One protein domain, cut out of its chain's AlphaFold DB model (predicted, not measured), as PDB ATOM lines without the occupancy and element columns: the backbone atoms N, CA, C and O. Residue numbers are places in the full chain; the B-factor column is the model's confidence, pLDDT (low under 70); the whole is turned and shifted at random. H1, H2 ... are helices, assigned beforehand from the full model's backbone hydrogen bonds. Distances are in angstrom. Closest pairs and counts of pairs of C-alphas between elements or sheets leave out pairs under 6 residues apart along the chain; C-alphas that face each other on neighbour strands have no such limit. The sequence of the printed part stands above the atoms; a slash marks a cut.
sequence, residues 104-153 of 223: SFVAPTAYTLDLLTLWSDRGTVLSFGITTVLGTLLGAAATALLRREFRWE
ATOM      1  N   SER A 104     -41.372  34.217 -31.106       91.44
ATOM      2  CA  SER A 104     -42.803  34.026 -31.336       91.44
ATOM      3  C   SER A 104     -43.484  33.825 -29.985       91.44
ATOM      4  O   SER A 104     -42.846  33.390 -29.032       91.44
ATOM      5  N   PHE A 105     -44.775  34.131 -29.900       92.06
ATOM      6  CA  PHE A 105     -45.528  34.045 -28.643       92.06
ATOM      7  C   PHE A 105     -46.770  33.157 -28.735       92.06
ATOM      8  O   PHE A 105     -47.382  32.886 -27.713       92.06
ATOM      9  N   VAL A 106     -47.146  32.661 -29.919       91.62
ATOM     10  CA  VAL A 106     -48.320  31.776 -30.040       91.62
ATOM     11  C   VAL A 106     -47.996  30.393 -29.478       91.62
ATOM     12  O   VAL A 106     -48.485  30.024 -28.416       91.62
ATOM     13  N   ALA A 107     -47.121  29.647 -30.161       89.06
ATOM     14  CA  ALA A 107     -46.763  28.294 -29.749       89.06
ATOM     15  C   ALA A 107     -46.018  28.261 -28.397       89.06
ATOM     16  O   ALA A 107     -46.390  27.454 -27.549       89.06
ATOM     17  N   PRO A 108     -45.057  29.167 -28.111       90.25
ATOM     18  CA  PRO A 108     -44.375  29.166 -26.818       90.25
ATOM     19  C   PRO A 108     -45.268  29.394 -25.596       90.25
ATOM     20  O   PRO A 108     -44.969  28.871 -24.523       90.25
ATOM     21  N   THR A 109     -46.373  30.134 -25.738       90.81
ATOM     22  CA  THR A 109     -47.336  30.294 -24.640       90.81
ATOM     23  C   THR A 109     -48.047  28.974 -24.352       90.81
ATOM     24  O   THR A 109     -48.164  28.600 -23.189       90.81
ATOM     25  N   ALA A 110     -48.431  28.223 -25.392       89.31
ATOM     26  CA  ALA A 110     -48.990  26.882 -25.229       89.31
ATOM     27  C   ALA A 110     -47.979  25.928 -24.570       89.31
ATOM     28  O   ALA A 110     -48.304  25.312 -23.564       89.31
ATOM     29  N   TYR A 111     -46.721  25.913 -25.024       88.75
ATOM     30  CA  TYR A 111     -45.677  25.071 -24.416       88.75
ATOM     31  C   TYR A 111     -45.390  25.426 -22.952       88.75
ATOM     32  O   TYR A 111     -45.016  24.566 -22.161       88.75
ATOM     33  N   THR A 112     -45.561  26.697 -22.576       89.00
ATOM     34  CA  THR A 112     -45.438  27.122 -21.175       89.00
ATOM     35  C   THR A 112     -46.579  26.547 -20.333       89.00
ATOM     36  O   THR A 112     -46.340  26.100 -19.215       89.00
ATOM     37  N   LEU A 113     -47.805  26.512 -20.864       88.88
ATOM     38  CA  LEU A 113     -48.938  25.860 -20.201       88.88
ATOM     39  C   LEU A 113     -48.748  24.342 -20.119       88.88
ATOM     40  O   LEU A 113     -49.008  23.761 -19.068       88.88
ATOM     41  N   ASP A 114     -48.240  23.711 -21.177       87.62
ATOM     42  CA  ASP A 114     -47.924  22.279 -21.180       87.62
ATOM     43  C   ASP A 114     -46.873  21.956 -20.112       87.62
ATOM     44  O   ASP A 114     -47.062  21.039 -19.321       87.62
ATOM     45  N   LEU A 115     -45.814  22.765 -19.997       86.19
ATOM     46  CA  LEU A 115     -44.804  22.607 -18.946       86.19
ATOM     47  C   LEU A 115     -45.403  22.731 -17.536       86.19
ATOM     48  O   LEU A 115     -45.018  21.987 -16.640       86.19
ATOM     49  N   LEU A 116     -46.334  23.665 -17.320       86.56
ATOM     50  CA  LEU A 116     -46.973  23.860 -16.013       86.56
ATOM     51  C   LEU A 116     -47.953  22.735 -15.664       86.56
ATOM     52  O   LEU A 116     -48.042  22.333 -14.507       86.56
ATOM     53  N   THR A 117     -48.694  22.234 -16.650       87.12
ATOM     54  CA  THR A 117     -49.699  21.179 -16.454       87.12
ATOM     55  C   THR A 117     -49.074  19.790 -16.366       87.12
ATOM     56  O   THR A 117     -49.533  18.961 -15.582       87.12
ATOM     57  N   LEU A 118     -47.999  19.546 -17.116       84.94
ATOM     58  CA  LEU A 118     -47.303  18.264 -17.221       84.94
ATOM     59  C   LEU A 118     -45.929  18.285 -16.542       84.94
ATOM     60  O   LEU A 118     -45.074  17.487 -16.891       84.94
ATOM     61  N   TRP A 119     -45.714  19.139 -15.535       76.75
ATOM     62  CA  TRP A 119     -44.409  19.333 -14.876       76.75
ATOM     63  C   TRP A 119     -43.715  18.035 -14.417       76.75
ATOM     64  O   TRP A 119     -42.490  17.964 -14.341       76.75
ATOM     65  N   SER A 120     -44.492  16.997 -14.086       78.25
ATOM     66  CA  SER A 120     -43.965  15.697 -13.655       78.25
ATOM     67  C   SER A 120     -43.506  14.791 -14.808       78.25
ATOM     68  O   SER A 120     -42.926  13.734 -14.544       78.25
ATOM     69  N   ASP A 121     -43.780  15.152 -16.059       77.50
ATOM     70  CA  ASP A 121     -43.372  14.395 -17.233       77.50
ATOM     71  C   ASP A 121     -41.920  14.738 -17.600       77.50
ATOM     72  O   ASP A 121     -41.534  15.901 -17.735       77.50
ATOM     73  N   ARG A 122     -41.082  13.712 -17.783       60.00
ATOM     74  CA  ARG A 122     -39.667  13.899 -18.149       60.00
ATOM     75  C   ARG A 122     -39.499  14.498 -19.548       60.00
ATOM     76  O   ARG A 122     -38.407  14.960 -19.871       60.00
ATOM     77  N   GLY A 123     -40.548  14.471 -20.374       62.88
ATOM     78  CA  GLY A 123     -40.543  15.026 -21.728       62.88
ATOM     79  C   GLY A 123     -40.686  16.550 -21.804       62.88
ATOM     80  O   GLY A 123     -40.253  17.142 -22.793       62.88
ATOM     81  N   THR A 124     -41.250  17.209 -20.786       65.81
ATOM     82  CA  THR A 124     -41.438  18.668 -20.789       65.81
ATOM     83  C   THR A 124     -40.204  19.376 -20.248       65.81
ATOM     84  O   THR A 124     -40.030  19.551 -19.045       65.81
ATOM     85  N   VAL A 125     -39.326  19.788 -21.160       76.06
ATOM     86  CA  VAL A 125     -38.112  20.547 -20.841       76.06
ATOM     87  C   VAL A 125     -38.279  22.032 -21.147       76.06
ATOM     88  O   VAL A 125     -39.024  22.439 -22.041       76.06
ATOM     89  N   LEU A 126     -37.537  22.855 -20.410       81.38
ATOM     90  CA  LEU A 126     -37.490  24.296 -20.615       81.38
ATOM     91  C   LEU A 126     -36.846  24.608 -21.978       81.38
ATOM     92  O   LEU A 126     -35.644  24.430 -22.173       81.38
ATOM     93  N   SER A 127     -37.666  25.045 -22.933       87.06
ATOM     94  CA  SER A 127     -37.233  25.420 -24.281       87.06
ATOM     95  C   SER A 127     -37.013  26.929 -24.407       87.06
ATOM     96  O   SER A 127     -37.547  27.719 -23.628       87.06
ATOM     97  N   PHE A 128     -36.275  27.344 -25.434       87.56
ATOM     98  CA  PHE A 128     -36.026  28.736 -25.800       87.56
ATOM     99  C   PHE A 128     -37.318  29.555 -25.872       87.56
ATOM    100  O   PHE A 128     -37.381  30.666 -25.340       87.56
ATOM    101  N   GLY A 129     -38.367  28.994 -26.482       87.81
ATOM    102  CA  GLY A 129     -39.679  29.628 -26.538       87.81
ATOM    103  C   GLY A 129     -40.248  29.898 -25.143       87.81
ATOM    104  O   GLY A 129     -40.632  31.031 -24.854       87.81
ATOM    105  N   ILE A 130     -40.263  28.890 -24.268       89.50
ATOM    106  CA  ILE A 130     -40.785  29.014 -22.896       89.50
ATOM    107  C   ILE A 130     -39.988  30.066 -22.115       89.50
ATOM    108  O   ILE A 130     -40.566  30.968 -21.508       89.50
ATOM    109  N   THR A 131     -38.656  30.020 -22.197       91.25
ATOM    110  CA  THR A 131     -37.771  31.009 -21.561       91.25
ATOM    111  C   THR A 131     -38.041  32.421 -22.065       91.25
ATOM    112  O   THR A 131     -38.024  33.367 -21.285       91.25
ATOM    113  N   THR A 132     -38.328  32.581 -23.359       92.12
ATOM    114  CA  THR A 132     -38.653  33.881 -23.958       92.12
ATOM    115  C   THR A 132     -39.968  34.434 -23.409       92.12
ATOM    116  O   THR A 132     -40.040  35.619 -23.079       92.12
ATOM    117  N   VAL A 133     -41.002  33.598 -23.270       94.06
ATOM    118  CA  VAL A 133     -42.300  34.004 -22.701       94.06
ATOM    119  C   VAL A 133     -42.131  34.446 -21.248       94.06
ATOM    120  O   VAL A 133     -42.504  35.569 -20.900       94.06
ATOM    121  N   LEU A 134     -41.503  33.609 -20.418       93.75
ATOM    122  CA  LEU A 134     -41.261  33.916 -19.005       93.75
ATOM    123  C   LEU A 134     -40.350  35.137 -18.835       93.75
ATOM    124  O   LEU A 134     -40.637  36.016 -18.026       93.75
ATOM    125  N   GLY A 135     -39.287  35.235 -19.632       94.50
ATOM    126  CA  GLY A 135     -38.366  36.369 -19.621       94.50
ATOM    127  C   GLY A 135     -39.045  37.680 -20.011       94.50
ATOM    128  O   GLY A 135     -38.792  38.706 -19.383       94.50
ATOM    129  N   THR A 136     -39.957  37.654 -20.988       95.12
ATOM    130  CA  THR A 136     -40.734  38.841 -21.384       95.12
ATOM    131  C   THR A 136     -41.666  39.284 -20.258       95.12
ATOM    132  O   THR A 136     -41.712  40.470 -19.937       95.12
ATOM    133  N   LEU A 137     -42.359  38.338 -19.614       95.06
ATOM    134  CA  LEU A 137     -43.252  38.619 -18.488       95.06
ATOM    135  C   LEU A 137     -42.493  39.222 -17.296       95.06
ATOM    136  O   LEU A 137     -42.860  40.285 -16.794       95.06
ATOM    137  N   LEU A 138     -41.407  38.573 -16.870       96.56
ATOM    138  CA  LEU A 138     -40.581  39.030 -15.750       96.56
ATOM    139  C   LEU A 138     -39.881  40.356 -16.059       96.56
ATOM    140  O   LEU A 138     -39.820  41.234 -15.201       96.56
ATOM    141  N   GLY A 139     -39.390  40.534 -17.287       96.06
ATOM    142  CA  GLY A 139     -38.760  41.774 -17.735       96.06
ATOM    143  C   GLY A 139     -39.732  42.955 -17.750       96.06
ATOM    144  O   GLY A 139     -39.381  44.045 -17.290       96.06
ATOM    145  N   ALA A 140     -40.967  42.741 -18.213       95.56
ATOM    146  CA  ALA A 140     -42.020  43.753 -18.168       95.56
ATOM    147  C   ALA A 140     -42.378  44.125 -16.721       95.56
ATOM    148  O   ALA A 140     -42.418  45.310 -16.389       95.56
ATOM    149  N   ALA A 141     -42.549  43.130 -15.844       95.94
ATOM    150  CA  ALA A 141     -42.833  43.353 -14.427       95.94
ATOM    151  C   ALA A 141     -41.703  44.122 -13.724       95.94
ATOM    152  O   ALA A 141     -41.958  45.124 -13.055       95.94
ATOM    153  N   ALA A 142     -40.448  43.711 -13.925       97.06
ATOM    154  CA  ALA A 142     -39.285  44.410 -13.390       97.06
ATOM    155  C   ALA A 142     -39.245  45.862 -13.885       97.06
ATOM    156  O   ALA A 142     -39.106  46.781 -13.085       97.06
ATOM    157  N   THR A 143     -39.444  46.092 -15.183       96.06
ATOM    158  CA  THR A 143     -39.434  47.448 -15.753       96.06
ATOM    159  C   THR A 143     -40.536  48.326 -15.155       96.06
ATOM    160  O   THR A 143     -40.260  49.465 -14.779       96.06
ATOM    161  N   ALA A 144     -41.756  47.802 -15.002       96.12
ATOM    162  CA  ALA A 144     -42.871  48.527 -14.390       96.12
ATOM    163  C   ALA A 144     -42.597  48.881 -12.916       96.12
ATOM    164  O   ALA A 144     -42.896  49.993 -12.475       96.12
ATOM    165  N   LEU A 145     -41.982  47.965 -12.162       96.75
ATOM    166  CA  LEU A 145     -41.586  48.182 -10.768       96.75
ATOM    167  C   LEU A 145     -40.467  49.223 -10.648       96.75
ATOM    168  O   LEU A 145     -40.577  50.147  -9.843       96.75
ATOM    169  N   LEU A 146     -39.419  49.122 -11.475       97.38
ATOM    170  CA  LEU A 146     -38.309  50.081 -11.490       97.38
ATOM    171  C   LEU A 146     -38.788  51.496 -11.840       97.38
ATOM    172  O   LEU A 146     -38.337  52.464 -11.229       97.38
ATOM    173  N   ARG A 147     -39.722  51.618 -12.791       96.94
ATOM    174  CA  ARG A 147     -40.328  52.903 -13.177       96.94
ATOM    175  C   ARG A 147     -41.382  53.404 -12.192       96.94
ATOM    176  O   ARG A 147     -41.819  54.541 -12.320       96.94
ATOM    177  N   ARG A 148     -41.760  52.594 -11.196       96.38
ATOM    178  CA  ARG A 148     -42.852  52.876 -10.247       96.38
ATOM    179  C   ARG A 148     -44.194  53.137 -10.944       96.38
ATOM    180  O   ARG A 148     -45.028  53.886 -10.447       96.38
ATOM    181  N   GLU A 149     -44.395  52.494 -12.088       96.06
ATOM    182  CA  GLU A 149     -45.623  52.556 -12.890       96.06
ATOM    183  C   GLU A 149     -46.505  51.319 -12.670       96.06
ATOM    184  O   GLU A 149     -47.609  51.242 -13.200       96.06
ATOM    185  N   PHE A 150     -46.035  50.352 -11.874       96.06
ATOM    186  CA  PHE A 150     -46.785  49.144 -11.561       96.06
ATOM    187  C   PHE A 150     -48.096  49.466 -10.830       96.06
ATOM    188  O   PHE A 150     -48.098  50.063  -9.750       96.06
ATOM    189  N   ARG A 151     -49.212  49.036 -11.425       94.06
ATOM    190  CA  ARG A 151     -50.570  49.179 -10.898       94.06
ATOM    191  C   ARG A 151     -51.318  47.864 -11.076       94.06
ATOM    192  O   ARG A 151     -51.185  47.207 -12.103       94.06
ATOM    193  N   TRP A 152     -52.102  47.498 -10.069       94.00
ATOM    194  CA  TRP A 152     -53.044  46.390 -10.180       94.00
ATOM    195  C   TRP A 152     -54.301  46.890 -10.884       94.00
ATOM    196  O   TRP A 152     -55.015  47.734 -10.345       94.00
ATOM    197  N   GLU A 153     -54.552  46.374 -12.081       92.75
ATOM    198  CA  GLU A 153     -55.728  46.694 -12.887       92.75
ATOM    199  C   GLU A 153     -56.569  45.431 -13.097       92.75
ATOM    200  O   GLU A 153     -56.038  44.332 -13.267       92.75
TER     201      GLU A 153
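What this domain is: This is residues 104 to 153 of the 223 residues of the protein "Putative inner membrane protein" of Methylibium sp. T29-B (UniProt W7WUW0). Two helices meet near their first ends as an L, with the long helix H2 making most of the length and the shorter H1 set crosswise to it. Residues 117 to 122, of which 117 belongs to H1 and the others to the loop between the helices, stick out, and after H2 a tail, residues 147 to 153, turns aside. The printed part has 50 residues with two named helices, H1 then H2, and no named strand; the class is all helix. It is loose, with a radius of gyration of the C-alphas of 13.4 A, and spans 40 by 20 by 16 A.

Where its parts are: H1 is residues 106 to 117, from C-alpha 106 at (-48.320, 31.776, -30.040), 17.3 A long. H2 is residues 128 to 146, 25.8 A long, ending with C-alpha 146 at (-38.309, 50.081, -11.490).

How they stand to each other: H1 touches H2 with residues 107 to 112 alone, and H2 touches H1 with residues 129 to 133 alone. Their closest C-alphas, of Pro 108 and Gly 129, are 4.7 A apart. Their lines are about perpendicular, at 89 degrees. Every O i to N i+4 pair is within hydrogen-bond range in H2, and 7 of 8 in H1.

The domain as a whole: The C-alphas farthest apart, of Arg 122 and Arg 148, are 39.9 A apart. The printed part has no cut, and the link is short. Residues 122 to 124 have pLDDT under 70.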